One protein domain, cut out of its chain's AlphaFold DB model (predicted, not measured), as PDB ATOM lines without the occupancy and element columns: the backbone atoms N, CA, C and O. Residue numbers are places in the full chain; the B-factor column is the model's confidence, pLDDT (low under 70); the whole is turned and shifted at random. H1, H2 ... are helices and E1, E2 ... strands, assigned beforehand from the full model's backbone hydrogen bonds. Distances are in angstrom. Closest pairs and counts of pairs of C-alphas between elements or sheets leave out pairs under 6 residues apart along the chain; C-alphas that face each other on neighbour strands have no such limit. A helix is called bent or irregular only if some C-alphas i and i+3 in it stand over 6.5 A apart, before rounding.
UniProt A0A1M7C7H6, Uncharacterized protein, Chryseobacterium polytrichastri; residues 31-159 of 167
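Overview. This is residues 31 to 159 of the 167 residues of an uncharacterized protein of Chryseobacterium polytrichastri (UniProt A0A1M7C7H6). One strongly twisted six-stranded sheet is folded back on itself into a small body like a nearly closed barrel, E7 coming back close to E5, and the thin hairpin of E2 and E3 sticks out from it as a long arm. H2 packs on the folded sheet, and the short H1 is beside its strands. The printed part has 129 residues, with two named helices and eight named strands in the order E1 E2 E3 E4 E5 H1 E6 E7 E8 H2; the large sheet runs E5 E4 E1 E6 E7 E8, antiparallel throughout, and the class is mostly strand. The whole is loose, with a radius of gyration of the C-alphas of 17.7 A and spans of 64 by 30 by 28 A, the arm making the length.

Along the chain. E1, residues 37 to 49, begins at C-alpha 37 (110.161, 102.407, 90.141), spans 23.6 A and bends by 108 degrees at residue 40. E4, residues 72 to 85, spans 26.9 A and bends by 109 degrees at residue 82; E5 is residues 92 to 99, 21.9 A. E6, residues 111 to 118, spans 21.4 A; E7, residues 124 to 137, spans 28.2 A and bends by 97 degrees at residue 128; E8 is residues 140 to 143. E2, residues 53 to 57, ends at C-alpha 57 (120.098, 102.131, 49.011), and E3 is residues 64 to 68. H1 is residues 105 to 108; H2, residues 149 to 158, spans 14.2 A and ends at C-alpha 158 (105.652, 116.073, 91.423).

Arrangement. This is a folded sheet, bent back into two leaves that face each other: E5 and E4 face E6, E7 and E8, with E1 as the hinge. Across E4 and E1, N 42 and O 79 are 2.9 A apart; across E1 and E6, N 41 and O 112 are 2.8 A apart. In the hairpin of E4 and E5, N 95 and O 76 are 3.0 A apart. E6, E7 and E8 form a meander, each strand the antiparallel neighbour of the one before, with N 113 and O 132 at 2.9 A and N 135 and O 142 at 2.8 A. The closest C-alphas of E5 and E7, those of Glu 96 and Thr 125, are 4.8 A apart. H2 is on the sheet at a height of 8.8 A, over E6 and slantwise to it at 35 degrees on the local plane; its closest C-alpha pair with E8 is Ile 149 and Lys 142, 6.0 A. H1 is on the sheet at a height of 5.5 A, over none of the strands. In the hairpin of E2 and E3, N 54 and O 67 are 2.9 A apart. In H2 every O i to N i+4 pair is within hydrogen-bond range; H1 is too short for one.

Size, cuts and confidence. The C-alphas farthest apart, those of Asn 60 and Asn 138, are 65.7 A from each other. The printed part has no cut and no long link. The mean pLDDT of the printed part is 92.5; residues 51 to 52, 68 and 101 are under 70.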
ATOM      1  N   ASP A  31     103.069 102.886  95.324       95.75
ATOM      2  CA  ASP A  31     101.799 103.064  94.626       95.75
ATOM      3  C   ASP A  31     101.852 102.217  93.355       95.75
ATOM      4  O   ASP A  31     102.475 102.590  92.356       95.75
ATOM      5  N   LYS A  32     101.232 101.037  93.409       92.75
ATOM      6  CA  LYS A  32     101.275 100.074  92.303       92.75
ATOM      7  C   LYS A  32     100.465 100.519  91.086       92.75
ATOM      8  O   LYS A  32     100.603  99.898  90.038       92.75
ATOM      9  N   ASN A  33      99.654 101.571  91.210       93.31
ATOM     10  CA  ASN A  33      98.916 102.136  90.083       93.31
ATOM     11  C   ASN A  33      99.798 103.039  89.211       93.31
ATOM     12  O   ASN A  33      99.416 103.367  88.096       93.31
ATOM     13  N   LEU A  34     100.971 103.449  89.703       94.69
ATOM     14  CA  LEU A  34     101.913 104.265  88.947       94.69
ATOM     15  C   LEU A  34     103.011 103.380  88.366       94.69
ATOM     16  O   LEU A  34     103.712 102.683  89.107       94.69
ATOM     17  N   ASN A  35     103.233 103.474  87.054       95.00
ATOM     18  CA  ASN A  35     104.357 102.810  86.396       95.00
ATOM     19  C   ASN A  35     105.675 103.563  86.647       95.00
ATOM     20  O   ASN A  35     106.273 104.165  85.756       95.00
ATOM     21  N   LEU A  36     106.096 103.562  87.908       97.19
ATOM     22  CA  LEU A  36     107.304 104.201  88.392       97.19
ATOM     23  C   LEU A  36     107.989 103.275  89.384       97.19
ATOM     24  O   LEU A  36     107.371 102.834  90.347       97.19
ATOM     25  N   TYR A  37     109.278 103.061  89.191       98.19
ATOM     26  CA  TYR A  37     110.161 102.407  90.141       98.19
ATOM     27  C   TYR A  37     111.328 103.348  90.406       98.19
ATOM     28  O   TYR A  37     111.889 103.916  89.471       98.19
ATOM     29  N   ALA A  38     111.694 103.543  91.666       98.44
ATOM     30  CA  ALA A  38     112.833 104.369  92.032       98.44
ATOM     31  C   ALA A  38     113.690 103.668  93.073       98.44
ATOM     32  O   ALA A  38     113.176 103.091  94.035       98.44
ATOM     33  N   PHE A  39     115.004 103.751  92.905       98.56
ATOM     34  CA  PHE A  39     115.955 103.122  93.811       98.56
ATOM     35  C   PHE A  39     117.272 103.893  93.848       98.56
ATOM     36  O   PHE A  39     117.681 104.524  92.870       98.56
ATOM     37  N   VAL A  40     117.942 103.821  94.996       98.50
ATOM     38  CA  VAL A  40     119.352 104.177  95.118       98.50
ATOM     39  C   VAL A  40     120.169 102.993  94.622       98.50
ATOM     40  O   VAL A  40     120.077 101.891  95.173       98.50
ATOM     41  N   GLY A  41     120.956 103.228  93.580       98.25
ATOM     42  CA  GLY A  41     121.780 102.222  92.934       98.25
ATOM     43  C   GLY A  41     123.269 102.522  93.035       98.25
ATOM     44  O   GLY A  41     123.673 103.685  92.984       98.25
ATOM     45  N   LYS A  42     124.077 101.463  93.118       98.62
ATOM     46  CA  LYS A  42     125.517 101.511  92.837       98.62
ATOM     47  C   LYS A  42     125.776 100.976  91.436       98.62
ATOM     48  O   LYS A  42     125.323  99.879  91.110       98.62
ATOM     49  N   LYS A  43     126.495 101.737  90.613       98.62
ATOM     50  CA  LYS A  43     126.830 101.340  89.242       98.62
ATOM     51  C   LYS A  43     127.661 100.057  89.237       98.62
ATOM     52  O   LYS A  43     128.667  99.982  89.939       98.62
ATOM     53  N   ILE A  44     127.252  99.086  88.420       98.62
ATOM     54  CA  ILE A  44     128.046  97.897  88.084       98.62
ATOM     55  C   ILE A  44     128.616  98.075  86.673       98.62
ATOM     56  O   ILE A  44     129.833  98.114  86.518       98.62
ATOM     57  N   SER A  45     127.758  98.266  85.666       98.25
ATOM     58  CA  SER A  45     128.173  98.567  84.290       98.25
ATOM     59  C   SER A  45     127.144  99.431  83.550       98.25
ATOM     60  O   SER A  45     125.974  99.501  83.930       98.25
ATOM     61  N   VAL A  46     127.613 100.138  82.521       97.06
ATOM     62  CA  VAL A  46     126.797 100.854  81.532       97.06
ATOM     63  C   VAL A  46     127.474 100.614  80.190       97.06
ATOM     64  O   VAL A  46     128.590 101.088  79.979       97.06
ATOM     65  N   GLU A  47     126.823  99.842  79.331       94.94
ATOM     66  CA  GLU A  47     127.387  99.337  78.080       94.94
ATOM     67  C   GLU A  47     126.548  99.831  76.907       94.94
ATOM     68  O   GLU A  47     125.328  99.689  76.907       94.94
ATOM     69  N   GLU A  48     127.200 100.439  75.921       91.38
ATOM     70  CA  GLU A  48     126.550 100.925  74.707       91.38
ATOM     71  C   GLU A  48     126.311  99.773  73.726       91.38
ATOM     72  O   GLU A  48     127.210  98.975  73.447       91.38
ATOM     73  N   ILE A  49     125.110  99.712  73.157       86.75
ATOM     74  CA  ILE A  49     124.802  98.834  72.035       86.75
ATOM     75  C   ILE A  49     125.170  99.573  70.746       86.75
ATOM     76  O   ILE A  49     124.408 100.385  70.219       86.75
ATOM     77  N   LEU A  50     126.349  99.248  70.220       70.25
ATOM     78  CA  LEU A  50     126.887  99.799  68.977       70.25
ATOM     79  C   LEU A  50     126.123  99.249  67.761       70.25
ATOM     80  O   LEU A  50     126.563  98.289  67.140       70.25
ATOM     81  N   ASN A  51     124.961  99.819  67.432       65.25
ATOM     82  CA  ASN A  51     124.214  99.504  66.201       65.25
ATOM     83  C   ASN A  51     123.328 100.678  65.728       65.25
ATOM     84  O   ASN A  51     122.189 100.498  65.301       65.25
ATOM     85  N   ASN A  52     123.842 101.909  65.796       64.12
ATOM     86  CA  ASN A  52     123.070 103.119  65.482       64.12
ATOM     87  C   ASN A  52     123.100 103.538  64.002       64.12
ATOM     88  O   ASN A  52     122.525 104.569  63.666       64.12
ATOM     89  N   LYS A  53     123.748 102.782  63.105       71.06
ATOM     90  CA  LYS A  53     123.841 103.130  61.677       71.06
ATOM     91  C   LYS A  53     123.428 101.968  60.793       71.06
ATOM     92  O   LYS A  53     124.037 100.904  60.830       71.06
ATOM     93  N   GLN A  54     122.437 102.206  59.943       77.19
ATOM     94  CA  GLN A  54     122.079 101.310  58.851       77.19
ATOM     95  C   GLN A  54     122.355 102.001  57.524       77.19
ATOM     96  O   GLN A  54     121.938 103.135  57.297       77.19
ATOM     97  N   LYS A  55     123.069 101.313  56.635       82.62
ATOM     98  CA  LYS A  55     123.285 101.778  55.268       82.62
ATOM     99  C   LYS A  55     122.263 101.101  54.368       82.62
ATOM    100  O   LYS A  55     122.293  99.881  54.233       82.62
ATOM    101  N   ILE A  56     121.393 101.885  53.749       86.25
ATOM    102  CA  ILE A  56     120.436 101.399  52.752       86.25
ATOM    103  C   ILE A  56     120.708 102.060  51.398       86.25
ATOM    104  O   ILE A  56     121.499 103.003  51.290       86.25
ATOM    105  N   LYS A  57     120.077 101.538  50.348       89.81
ATOM    106  CA  LYS A  57     120.098 102.131  49.011       89.81
ATOM    107  C   LYS A  57     118.814 102.913  48.776       89.81
ATOM    108  O   LYS A  57     117.739 102.400  49.075       89.81
ATOM    109  N   ASP A  58     118.939 104.132  48.258       84.31
ATOM    110  CA  ASP A  58     117.796 104.887  47.754       84.31
ATOM    111  C   ASP A  58     117.179 104.106  46.578       84.31
ATOM    112  O   ASP A  58     117.893 103.803  45.618       84.31
ATOM    113  N   PRO A  59     115.893 103.730  46.637       82.25
ATOM    114  CA  PRO A  59     115.268 102.926  45.591       82.25
ATOM    115  C   PRO A  59     115.088 103.679  44.262       82.25
ATOM    116  O   PRO A  59     114.926 103.034  43.230       82.25
ATOM    117  N   ASN A  60     115.133 105.014  44.267       89.25
ATOM    118  CA  ASN A  60     114.944 105.862  43.091       89.25
ATOM    119  C   ASN A  60     116.274 106.319  42.478       89.25
ATOM    120  O   ASN A  60     116.386 106.371  41.255       89.25
ATOM    121  N   SER A  61     117.276 106.652  43.297       89.62
ATOM    122  CA  SER A  61     118.572 107.161  42.811       89.62
ATOM    123  C   SER A  61     119.722 106.151  42.888       89.62
ATOM    124  O   SER A  61     120.776 106.380  42.299       89.62
ATOM    125  N   ASN A  62     119.542 105.022  43.588       84.75
ATOM    126  CA  ASN A  62     120.593 104.043  43.912       84.75
ATOM    127  C   ASN A  62     121.766 104.623  44.738       84.75
ATOM    128  O   ASN A  62     122.815 103.978  44.912       84.75
ATOM    129  N   ASP A  63     121.585 105.817  45.305       91.25
ATOM    130  CA  ASP A  63     122.529 106.426  46.233       91.25
ATOM    131  C   ASP A  63     122.557 105.676  47.564       91.25
ATOM    132  O   ASP A  63     121.661 104.909  47.920       91.25
ATOM    133  N   SER A  64     123.635 105.855  48.320       88.88
ATOM    134  CA  SER A  64     123.717 105.327  49.679       88.88
ATOM    135  C   SER A  64     123.087 106.292  50.677       88.88
ATOM    136  O   SER A  64     123.592 107.395  50.859       88.88
ATOM    137  N   ILE A  65     122.055 105.834  51.385       87.06
ATOM    138  CA  ILE A  65     121.454 106.537  52.522       87.06
ATOM    139  C   ILE A  65     122.008 105.924  53.808       87.06
ATOM    140  O   ILE A  65     122.042 104.701  53.966       87.06
ATOM    141  N   ILE A  66     122.438 106.773  54.740       82.00
ATOM    142  CA  ILE A  66     122.807 106.363  56.097       82.00
ATOM    143  C   ILE A  66     121.642 106.728  57.015       82.00
ATOM    144  O   ILE A  66     121.409 107.904  57.287       82.00
ATOM    145  N   ILE A  67     120.914 105.722  57.494       76.12
ATOM    146  CA  ILE A  67     119.938 105.879  58.571       76.12
ATOM    147  C   ILE A  67     120.715 105.867  59.880       76.12
ATOM    148  O   ILE A  67     121.381 104.879  60.201       76.12
ATOM    149  N   ILE A  68     120.632 106.966  60.621       68.94
ATOM    150  CA  ILE A  68     121.209 107.087  61.956       68.94
ATOM    151  C   ILE A  68     120.058 106.979  62.952       68.94
ATOM    152  O   ILE A  68     119.128 107.784  62.911       68.94
ATOM    153  N   ASN A  69     120.097 105.973  63.826       70.12
ATOM    154  CA  ASN A  69     119.219 105.954  64.985       70.12
ATOM    155  C   ASN A  69     119.680 107.066  65.926       70.12
ATOM    156  O   ASN A  69     120.838 107.087  66.342       70.12
ATOM    157  N   MET A  70     118.787 108.013  66.197       70.81
ATOM    158  CA  MET A  70     119.127 109.217  66.949       70.81
ATOM    159  C   MET A  70     119.277 108.958  68.449       70.81
ATOM    160  O   MET A  70     119.820 109.804  69.145       70.81
ATOM    161  N   ASP A  71     118.786 107.817  68.940       78.25
ATOM    162  CA  ASP A  71     118.984 107.397  70.320       78.25
ATOM    163  C   ASP A  71     119.975 106.224  70.364       78.25
ATOM    164  O   ASP A  71     119.734 105.153  69.795       78.25
ATOM    165  N   GLU A  72     121.087 106.427  71.066       85.19
ATOM    166  CA  GLU A  72     121.991 105.354  71.470       85.19
ATOM    167  C   GLU A  72     121.325 104.545  72.590       85.19
ATOM    168  O   GLU A  72     120.688 105.097  73.495       85.19
ATOM    169  N   VAL A  73     121.445 103.217  72.512       90.38
ATOM    170  CA  VAL A  73     120.842 102.296  73.483       90.38
ATOM    171  C   VAL A  73     121.926 101.776  74.410       90.38
ATOM    172  O   VAL A  73     122.972 101.321  73.955       90.38
ATOM    173  N   PHE A  74     121.656 101.797  75.709       93.94
ATOM    174  CA  PHE A  74     122.582 101.347  76.738       93.94
ATOM    175  C   PHE A  74     121.955 100.252  77.590       93.94
ATOM    176  O   PHE A  74     120.856 100.433  78.120       93.94
ATOM    177  N   ILE A  75     122.688  99.161  77.802       96.62
ATOM    178  CA  ILE A  75     122.370  98.175  78.834       96.62
ATOM    179  C   ILE A  75     123.050  98.610  80.126       96.62
ATOM    180  O   ILE A  75     124.273  98.735  80.211       96.62
ATOM    181  N   CYS A  76     122.238  98.890  81.139       98.06
ATOM    182  CA  CYS A  76     122.691  99.412  82.416       98.06
ATOM    183  C   CYS A  76     122.484  98.370  83.506       98.06
ATOM    184  O   CYS A  76     121.367  97.890  83.700       98.06
ATOM    185  N   LYS A  77     123.532  98.084  84.281       98.62
ATOM    186  CA  LYS A  77     123.482  97.169  85.422       98.62
ATOM    187  C   LYS A  77     123.866  97.884  86.707       98.62
ATOM    188  O   LYS A  77     124.935  98.489  86.807       98.62
ATOM    189  N   TYR A  78     122.997  97.806  87.708       98.69
ATOM    190  CA  TYR A  78     123.169  98.480  88.996       98.69
ATOM    191  C   TYR A  78     122.831  97.541  90.152       98.69
ATOM    192  O   TYR A  78     121.849  96.802  90.093       98.69
ATOM    193  N   GLN A  79     123.613  97.601  91.227       98.69
ATOM    194  CA  GLN A  79     123.233  97.023  92.514       98.69
ATOM    195  C   GLN A  79     122.166  97.915  93.151       98.69
ATOM    196  O   GLN A  79     122.338  99.133  93.206       98.69
ATOM    197  N   ILE A  80     121.096  97.324  93.665       98.44
ATOM    198  CA  ILE A  80     120.042  98.018  94.403       98.44
ATOM    199  C   ILE A  80     120.470  98.098  95.865       98.44
ATOM    200  O   ILE A  80     120.525  97.094  96.567       98.44
ATOM    201  N   LEU A  81     120.775  99.308  96.329       97.31
ATOM    202  CA  LEU A  81     121.153  99.550  97.722       97.31
ATOM    203  C   LEU A  81     119.943  99.890  98.588       97.31
ATOM    204  O   LEU A  81     119.912  99.578  99.775       97.31
ATOM    205  N   GLN A  82     118.952 100.556  97.996       96.38
ATOM    206  CA  GLN A  82     117.723 100.939  98.673       96.38
ATOM    207  C   GLN A  82     116.606 101.153  97.653       96.38
ATOM    208  O   GLN A  82     116.750 101.937  96.718       96.38
ATOM    209  N   ASN A  83     115.452 100.527  97.883       98.00
ATOM    210  CA  ASN A  83     114.223 100.875  97.175       98.00
ATOM    211  C   ASN A  83     113.662 102.197  97.720       98.00
ATOM    212  O   ASN A  83     113.595 102.391  98.933       98.00
ATOM    213  N   VAL A  84     113.239 103.092  96.830       98.31
ATOM    214  CA  VAL A  84     112.683 104.417  97.160       98.31
ATOM    215  C   VAL A  84     111.203 104.493  96.796       98.31
ATOM    216  O   VAL A  84     110.414 105.069  97.546       98.31
ATOM    217  N   PHE A  85     110.817 103.901  95.665       98.00
ATOM    218  CA  PHE A  85     109.431 103.848  95.220       98.00
ATOM    219  C   PHE A  85     109.150 102.583  94.426       98.00
ATOM    220  O   PHE A  85     109.879 102.343  93.471       98.00
ATOM    221  N   ASN A  86     108.107 101.832  94.794       97.69
ATOM    222  CA  ASN A  86     107.755 100.515  94.240       97.69
ATOM    223  C   ASN A  86     108.931  99.517  94.251       97.69
ATOM    224  O   ASN A  86     109.933  99.656  93.554       97.69
ATOM    225  N   LYS A  87     108.818  98.467  95.065       96.94
ATOM    226  CA  LYS A  87     109.928  97.541  95.314       96.94
ATOM    227  C   LYS A  87     110.371  96.771  94.063       96.94
ATOM    228  O   LYS A  87     109.588  96.047  93.451       96.94
ATOM    229  N   ILE A  88     111.674  96.808  93.789       96.88
ATOM    230  CA  ILE A  88     112.380  95.825  92.965       96.88
ATOM    231  C   ILE A  88     112.942  94.759  93.913       96.88
ATOM    232  O   ILE A  88     113.655  95.072  94.867       96.88
ATOM    233  N   SER A  89     112.564  93.498  93.701       93.75
ATOM    234  CA  SER A  89     112.851  92.393  94.629       93.75
ATOM    235  C   SER A  89     114.268  91.823  94.534       93.75
ATOM    236  O   SER A  89     114.655  91.053  95.406       93.75
ATOM    237  N   LYS A  90     115.012  92.168  93.483       94.25
ATOM    238  CA  LYS A  90     116.376  91.694  93.237       94.25
ATOM    239  C   LYS A  90     117.401  92.630  93.887       94.25
ATOM    240  O   LYS A  90     117.149  93.825  93.994       94.25
ATOM    241  N   ASP A  91     118.579  92.104  94.212       96.75
ATOM    242  CA  ASP A  91     119.708  92.896  94.737       96.75
ATOM    243  C   ASP A  91     120.464  93.662  93.644       96.75
ATOM    244  O   ASP A  91     121.250  94.565  93.922       96.75
ATOM    245  N   ALA A  92     120.231  93.308  92.383       98.06
ATOM    246  CA  ALA A  92     120.723  94.021  91.221       98.06
ATOM    247  C   ALA A  92     119.651  94.052  90.134       98.06
ATOM    248  O   ALA A  92     118.803  93.158  90.036       98.06
ATOM    249  N   ILE A  93     119.710  95.082  89.304       98.44
ATOM    250  CA  ILE A  93     118.794  95.301  88.195       98.44
ATOM    251  C   ILE A  93     119.570  95.578  86.917       98.44
ATOM    252  O   ILE A  93     120.610  96.240  86.935       98.44
ATOM    253  N   GLU A  94     119.023  95.063  85.823       98.31
ATOM    254  CA  GLU A  94     119.385  95.420  84.463       98.31
ATOM    255  C   GLU A  94     118.215  96.180  83.833       98.31
ATOM    256  O   GLU A  94     117.053  95.810  84.042       98.31
ATOM    257  N   PHE A  95     118.512  97.263  83.124       98.00
ATOM    258  CA  PHE A  95     117.523  98.088  82.437       98.00
ATOM    259  C   PHE A  95     118.135  98.747  81.202       98.00
ATOM    260  O   PHE A  95     119.353  98.914  81.113       98.00
ATOM    261  N   GLU A  96     117.282  99.161  80.270       96.31
ATOM    262  CA  GLU A  96     117.709  99.944  79.112       96.31
ATOM    263  C   GLU A  96     117.667 101.438  79.399       96.31
ATOM    264  O   GLU A  96     116.721 101.936  80.010       96.31
ATOM    265  N   ALA A  97     118.662 102.168  78.916       95.25
ATOM    266  CA  ALA A  97     118.610 103.616  78.813       95.25
ATOM    267  C   ALA A  97     118.779 104.032  77.355       95.25
ATOM    268  O   ALA A  97     119.508 103.398  76.597       95.25
ATOM    269  N   TYR A  98     118.091 105.105  76.993       91.50
ATOM    270  CA  TYR A  98     118.119 105.688  75.661       91.50
ATOM    271  C   TYR A  98     118.590 107.123  75.808       91.50
ATOM    272  O   TYR A  98     118.023 107.862  76.620       91.50
ATOM    273  N   ASP A  99     119.595 107.528  75.046       86.94
ATOM    274  CA  ASP A  99     120.130 108.883  75.116       86.94
ATOM    275  C   ASP A  99     120.402 109.429  73.714       86.94
ATOM    276  O   ASP A  99     120.832 108.709  72.817       86.94
ATOM    277  N   HIS A 100     120.053 110.698  73.521       80.75
ATOM    278  CA  HIS A 100     120.099 111.364  72.223       80.75
ATOM    279  C   HIS A 100     121.438 112.060  71.960       80.75
ATOM    280  O   HIS A 100     121.781 112.349  70.818       80.75
ATOM    281  N   TYR A 101     122.175 112.393  73.022       69.00
ATOM    282  CA  TYR A 101     123.374 113.233  72.952       69.00
ATOM    283  C   TYR A 101     124.635 112.458  73.346       69.00
ATOM    284  O   TYR A 101     125.586 113.024  73.886       69.00
ATOM    285  N   GLY A 102     124.644 111.160  73.058       77.94
ATOM    286  CA  GLY A 102     125.725 110.254  73.408       77.94
ATOM    287  C   GLY A 102     125.351 109.407  74.614       77.94
ATOM    288  O   GLY A 102     124.353 108.701  74.618       77.94
ATOM    289  N   SER A 103     126.153 109.480  75.674       85.19
ATOM    290  CA  SER A 103     126.059 108.529  76.779       85.19
ATOM    291  C   SER A 103     125.353 109.099  78.014       85.19
ATOM    292  O   SER A 103     125.646 110.237  78.380       85.19
ATOM    293  N   PRO A 104     124.517 108.314  78.727       92.44
ATOM    294  CA  PRO A 104     123.730 108.824  79.840       92.44
ATOM    295  C   PRO A 104     124.591 109.447  80.939       92.44
ATOM    296  O   PRO A 104     125.471 108.787  81.499       92.44
ATOM    297  N   ASP A 105     124.287 110.686  81.327       94.56
ATOM    298  CA  ASP A 105     125.058 111.441  82.331       94.56
ATOM    299  C   ASP A 105     125.231 110.695  83.662       94.56
ATOM    300  O   ASP A 105     126.269 110.802  84.327       94.56
ATOM    301  N   PHE A 106     124.227 109.905  84.058       96.38
ATOM    302  CA  PHE A 106     124.262 109.130  85.297       96.38
ATOM    303  C   PHE A 106     125.399 108.101  85.323       96.38
ATOM    304  O   PHE A 106     125.821 107.689  86.407       96.38
ATOM    305  N   LYS A 107     125.940 107.708  84.159       95.75
ATOM    306  CA  LYS A 107     127.068 106.775  84.065       95.75
ATOM    307  C   LYS A 107     128.307 107.311  84.775       95.75
ATOM    308  O   LYS A 107     129.157 106.525  85.179       95.75
ATOM    309  N   ASN A 108     128.438 108.626  84.927       97.06
ATOM    310  CA  ASN A 108     129.629 109.258  85.496       97.06
ATOM    311  C   ASN A 108     129.659 109.209  87.032       97.06
ATOM    312  O   ASN A 108     130.628 109.650  87.644       97.06
ATOM    313  N   TYR A 109     128.627 108.642  87.664       98.19
ATOM    314  CA  TYR A 109     128.486 108.595  89.114       98.19
ATOM    315  C   TYR A 109     128.458 107.150  89.619       98.19
ATOM    316  O   TYR A 109     127.840 106.269  89.023       98.19
ATOM    317  N   GLU A 110     129.135 106.901  90.743       98.19
ATOM    318  CA  GLU A 110     129.123 105.589  91.404       98.19
ATOM    319  C   GLU A 110     127.758 105.300  92.038       98.19
ATOM    320  O   GLU A 110     127.241 104.193  91.899       98.19
ATOM    321  N   TYR A 111     127.161 106.307  92.691       98.56
ATOM    322  CA  TYR A 111     125.871 106.214  93.372       98.56
ATOM    323  C   TYR A 111     124.858 107.168  92.748       98.56
ATOM    324  O   TYR A 111     125.127 108.360  92.581       98.56
ATOM    325  N   VAL A 112     123.669 106.656  92.450       98.62
ATOM    326  CA  VAL A 112     122.610 107.405  91.764       98.62
ATOM    327  C   VAL A 112     121.242 107.051  92.325       98.62
ATOM    328  O   VAL A 112     121.013 105.926  92.760       98.62
ATOM    329  N   LEU A 113     120.322 108.010  92.301       98.62
ATOM    330  CA  LEU A 113     118.891 107.752  92.400       98.62
ATOM    331  C   LEU A 113     118.346 107.672  90.975       98.62
ATOM    332  O   LEU A 113     118.387 108.665  90.246       98.62
ATOM    333  N   LEU A 114     117.882 106.490  90.581       98.56
ATOM    334  CA  LEU A 114     117.350 106.218  89.246       98.56
ATOM    335  C   LEU A 114     115.837 106.036  89.285       98.56
ATOM    336  O   LEU A 114     115.275 105.644  90.308       98.56
ATOM    337  N   TYR A 115     115.209 106.315  88.146       98.25
ATOM    338  CA  TYR A 115     113.767 106.260  87.940       98.25
ATOM    339  C   TYR A 115     113.494 105.432  86.693       98.25
ATOM    340  O   TYR A 115     113.996 105.762  85.616       98.25
ATOM    341  N   LEU A 116     112.735 104.355  86.842       98.00
ATOM    342  CA  LEU A 116     112.455 103.392  85.788       98.00
ATOM    343  C   LEU A 116     110.946 103.249  85.584       98.00
ATOM    344  O   LEU A 116     110.171 103.370  86.536       98.00
ATOM    345  N   SER A 117     110.544 102.937  84.360       96.56
ATOM    346  CA  SER A 117     109.262 102.301  84.063       96.56
ATOM    347  C   SER A 117     109.477 100.806  83.841       96.56
ATOM    348  O   SER A 117     110.601 100.349  83.611       96.56
ATOM    349  N   LYS A 118     108.396 100.035  83.934       95.69
ATOM    350  CA  LYS A 118     108.374  98.605  83.644       95.69
ATOM    351  C   LYS A 118     107.292  98.323  82.608       95.69
ATOM    352  O   LYS A 118     106.162  98.781  82.772       95.69
ATOM    353  N   ASP A 119     107.630  97.610  81.545       94.19
ATOM    354  CA  ASP A 119     106.644  97.198  80.545       94.19
ATOM    355  C   ASP A 119     105.863  95.941  80.981       94.19
ATOM    356  O   ASP A 119     106.098  95.360  82.047       94.19
ATOM    357  N   THR A 120     104.908  95.517  80.152       93.19
ATOM    358  CA  THR A 120     104.074  94.331  80.401       93.19
ATOM    359  C   THR A 120     104.855  93.015  80.328       93.19
ATOM    360  O   THR A 120     104.459  92.047  80.974       93.19
ATOM    361  N   ALA A 121     105.980  92.978  79.603       94.56
ATOM    362  CA  ALA A 121     106.907  91.843  79.567       94.56
ATOM    363  C   ALA A 121     107.837  91.806  80.796       94.56
ATOM    364  O   ALA A 121     108.543  90.826  81.038       94.56
ATOM    365  N   GLY A 122     107.818  92.862  81.605       94.44
ATOM    366  CA  GLY A 122     108.585  93.010  82.827       94.44
ATOM    367  C   GLY A 122     109.984  93.586  82.641       94.44
ATOM    368  O   GLY A 122     110.762  93.575  83.602       94.44
ATOM    369  N   LYS A 123     110.294  94.103  81.452       96.19
ATOM    370  CA  LYS A 123     111.536  94.806  81.144       96.19
ATOM    371  C   LYS A 123     111.500  96.204  81.742       96.19
ATOM    372  O   LYS A 123     110.473  96.882  81.718       96.19
ATOM    373  N   PHE A 124     112.632  96.622  82.292       98.00
ATOM    374  CA  PHE A 124     112.784  97.949  82.863       98.00
ATOM    375  C   PHE A 124     113.473  98.898  81.890       98.00
ATOM    376  O   PHE A 124     114.474  98.540  81.267       98.00
ATOM    377  N   THR A 125     112.977 100.130  81.851       97.12
ATOM    378  CA  THR A 125     113.541 101.203  81.032       97.12
ATOM    379  C   THR A 125     113.742 102.446  81.883       97.12
ATOM    380  O   THR A 125     112.880 102.827  82.676       97.12
ATOM    381  N   HIS A 126     114.889 103.094  81.727       97.31
ATOM    382  CA  HIS A 126     115.196 104.365  82.363       97.31
ATOM    383  C   HIS A 126     114.266 105.465  81.866       97.31
ATOM    384  O   HIS A 126     114.068 105.656  80.666       97.31
ATOM    385  N   MET A 127     113.712 106.239  82.796       95.06
ATOM    386  CA  MET A 127     112.969 107.440  82.445       95.06
ATOM    387  C   MET A 127     113.957 108.505  81.974       95.06
ATOM    388  O   MET A 127     114.640 109.128  82.786       95.06
ATOM    389  N   LYS A 128     113.998 108.730  80.656       90.69
ATOM    390  CA  LYS A 128     114.992 109.566  79.965       90.69
ATOM    391  C   LYS A 128     115.314 110.865  80.718       90.69
ATOM    392  O   LYS A 128     114.411 111.653  81.046       90.69
ATOM    393  N   TYR A 129     116.605 111.054  80.999       92.12
ATOM    394  CA  TYR A 129     117.208 112.184  81.730       92.12
ATOM    395  C   TYR A 129     116.810 112.331  83.208       92.12
ATOM    396  O   TYR A 129     117.152 113.315  83.866       92.12
ATOM    397  N   GLN A 130     116.085 111.366  83.774       96.06
ATOM    398  CA  GLN A 130     115.662 111.422  85.167       96.06
ATOM    399  C   GLN A 130     116.625 110.620  86.033       96.06
ATOM    400  O   GLN A 130     116.558 109.399  86.113       96.06
ATOM    401  N   PHE A 131     117.526 111.323  86.706       97.81
ATOM    402  CA  PHE A 131     118.336 110.776  87.788       97.81
ATOM    403  C   PHE A 131     118.732 111.888  88.763       97.81
ATOM    404  O   PHE A 131     118.584 113.073  88.446       97.81
ATOM    405  N   ASP A 132     119.256 111.505  89.923       98.44
ATOM    406  CA  ASP A 132     120.038 112.393  90.781       98.44
ATOM    407  C   ASP A 132     121.362 111.721  91.151       98.44
ATOM    408  O   ASP A 132     121.386 110.574  91.601       98.44
ATOM    409  N   ALA A 133     122.470 112.444  90.994       98.50
ATOM    410  CA  ALA A 133     123.775 112.007  91.474       98.50
ATOM    411  C   ALA A 133     123.833 112.051  93.006       98.50
ATOM    412  O   ALA A 133     123.431 113.043  93.633       98.50
ATOM    413  N   LEU A 134     124.374 110.996  93.611       98.12
ATOM    414  CA  LEU A 134     124.429 110.837  95.058       98.12
ATOM    415  C   LEU A 134     125.866 110.731  95.568       98.12
ATOM    416  O   LEU A 134     126.796 110.366  94.854       98.12
ATOM    417  N   LYS A 135     126.017 111.000  96.861       96.69
ATOM    418  CA  LYS A 135     127.209 110.689  97.646       96.69
ATOM    419  C   LYS A 135     126.833 109.850  98.859       96.69
ATOM    420  O   LYS A 135     125.791 110.082  99.486       96.69
ATOM    421  N   ALA A 136     127.697 108.897  99.190       95.25
ATOM    422  CA  ALA A 136     127.601 108.141 100.426       95.25
ATOM    423  C   ALA A 136     127.892 109.046 101.633       95.25
ATOM    424  O   ALA A 136     128.646 110.018 101.563       95.25
ATOM    425  N   THR A 137     127.268 108.725 102.755       92.12
ATOM    426  CA  THR A 137     127.437 109.379 104.051       92.12
ATOM    427  C   THR A 137     127.458 108.303 105.132       92.12
ATOM    428  O   THR A 137     127.015 107.178 104.908       92.12
ATOM    429  N   ASN A 138     127.875 108.657 106.346       87.75
ATOM    430  CA  ASN A 138     127.788 107.762 107.506       87.75
ATOM    431  C   ASN A 138     126.350 107.339 107.873       87.75
ATOM    432  O   ASN A 138     126.174 106.464 108.714       87.75
ATOM    433  N   LYS A 139     125.328 107.967 107.280       84.12
ATOM    434  CA  LYS A 139     123.906 107.713 107.554       84.12
ATOM    435  C   LYS A 139     123.133 107.236 106.320       84.12
ATOM    436  O   LYS A 139     121.913 107.312 106.323       84.12
ATOM    437  N   GLY A 140     123.807 106.800 105.255       91.44
ATOM    438  CA  GLY A 140     123.174 106.422 103.984       91.44
ATOM    439  C   GLY A 140     123.544 107.391 102.865       91.44
ATOM    440  O   GLY A 140     124.700 107.791 102.765       91.44
ATOM    441  N   PHE A 141     122.585 107.810 102.038       95.44
ATOM    442  CA  PHE A 141     122.861 108.593 100.826       95.44
ATOM    443  C   PHE A 141     122.214 109.977 100.838       95.44
ATOM    444  O   PHE A 141     121.147 110.195 101.419       95.44
ATOM    445  N   LYS A 142     122.858 110.925 100.156       96.31
ATOM    446  CA  LYS A 142     122.311 112.255  99.857       96.31
ATOM    447  C   LYS A 142     122.656 112.648  98.433       96.31
ATOM    448  O   LYS A 142     123.657 112.183  97.895       96.31
ATOM    449  N   GLY A 143     121.881 113.563  97.859       97.06
ATOM    450  CA  GLY A 143     122.271 114.237  96.627       97.06
ATOM    451  C   GLY A 143     123.630 114.909  96.779       97.06
ATOM    452  O   GLY A 143     123.994 115.360  97.873       97.06
ATOM    453  N   ILE A 144     124.370 115.034  95.680       97.06
ATOM    454  CA  ILE A 144     125.622 115.806  95.667       97.06
ATOM    455  C   ILE A 144     125.411 117.246  96.181       97.06
ATOM    456  O   ILE A 144     126.246 117.765  96.921       97.06
ATOM    457  N   ASN A 145     124.223 117.812  95.932       95.38
ATOM    458  CA  ASN A 145     123.734 119.103  96.438       95.38
ATOM    459  C   ASN A 145     123.273 119.098  97.916       95.38
ATOM    460  O   ASN A 145     122.704 120.076  98.393       95.38
ATOM    461  N   GLY A 146     123.448 117.988  98.638       94.69
ATOM    462  CA  GLY A 146     123.101 117.838 100.053       94.69
ATOM    463  C   GLY A 146     121.628 117.538 100.355       94.69
ATOM    464  O   GLY A 146     121.300 117.304 101.520       94.69
ATOM    465  N   LYS A 147     120.739 117.507  99.353       95.31
ATOM    466  CA  LYS A 147     119.317 117.170  99.550       95.31
ATOM    467  C   LYS A 147     119.152 115.694  99.943       95.31
ATOM    468  O   LYS A 147     119.901 114.834  99.483       95.31
ATOM    469  N   SER A 148     118.163 115.398 100.788       95.75
ATOM    470  CA  SER A 148     117.813 114.019 101.154       95.75
ATOM    471  C   SER A 148     117.125 113.277 100.006       95.75
ATOM    472  O   SER A 148     116.515 113.905  99.137       95.75
ATOM    473  N   ILE A 149     117.184 111.940 100.036       97.12
ATOM    474  CA  ILE A 149     116.535 111.058  99.052       97.12
ATOM    475  C   ILE A 149     115.048 111.386  98.924       97.12
ATOM    476  O   ILE A 149     114.562 111.618  97.817       97.12
ATOM    477  N   ARG A 150     114.350 111.543 100.058       95.94
ATOM    478  CA  ARG A 150     112.948 111.982 100.095       95.94
ATOM    479  C   ARG A 150     112.711 113.266  99.297       95.94
ATOM    480  O   ARG A 150     111.773 113.336  98.508       95.94
ATOM    481  N   LYS A 151     113.533 114.298  99.513       96.06
ATOM    482  CA  LYS A 151     113.357 115.605  98.861       96.06
ATOM    483  C   LYS A 151     113.605 115.526  97.355       96.06
ATOM    484  O   LYS A 151     112.858 116.142  96.602       96.06
ATOM    485  N   LEU A 152     114.629 114.786  96.929       97.00
ATOM    486  CA  LEU A 152     114.934 114.570  95.510       97.00
ATOM    487  C   LEU A 152     113.793 113.822  94.812       97.00
ATOM    488  O   LEU A 152     113.232 114.318  93.834       97.00
ATOM    489  N   PHE A 153     113.378 112.692  95.391       97.25
ATOM    490  CA  PHE A 153     112.297 111.865  94.870       97.25
ATOM    491  C   PHE A 153     110.983 112.636  94.730       97.25
ATOM    492  O   PHE A 153     110.426 112.689  93.636       97.25
ATOM    493  N   LEU A 154     110.504 113.274  95.804       96.31
ATOM    494  CA  LEU A 154     109.226 113.992  95.776       96.31
ATOM    495  C   LEU A 154     109.248 115.171  94.798       96.31
ATOM    496  O   LEU A 154     108.242 115.435  94.146       96.31
ATOM    497  N   ASN A 155     110.390 115.851  94.660       96.25
ATOM    498  CA  ASN A 155     110.534 116.921  93.680       96.25
ATOM    499  C   ASN A 155     110.342 116.393  92.253       96.25
ATOM    500  O   ASN A 155     109.509 116.929  91.530       96.25
ATOM    501  N   LYS A 156     111.054 115.329  91.856       95.50
ATOM    502  CA  LYS A 156     110.905 114.742  90.512       95.50
ATOM    503  C   LYS A 156     109.519 114.137  90.297       95.50
ATOM    504  O   LYS A 156     108.898 114.438  89.281       95.50
ATOM    505  N   LYS A 157     108.990 113.382  91.273       94.94
ATOM    506  CA  LYS A 157     107.637 112.791  91.223       94.94
ATOM    507  C   LYS A 157     106.565 113.843  90.917       94.94
ATOM    508  O   LYS A 157     105.695 113.602  90.092       94.94
ATOM    509  N   ASN A 158     106.658 115.015  91.545       93.62
ATOM    510  CA  ASN A 158     105.652 116.073  91.423       93.62
ATOM    511  C   ASN A 158     105.918 117.070  90.283       93.62
ATOM    512  O   ASN A 158     105.099 117.962  90.070       93.62
ATOM    513  N   THR A 159     107.045 116.948  89.577       92.25
ATOM    514  CA  THR A 159     107.420 117.835  88.467       92.25
ATOM    515  C   THR A 159     107.654 117.021  87.197       92.25
ATOM    516  O   THR A 159     106.697 116.641  86.532       92.25
TER     517      THR A 159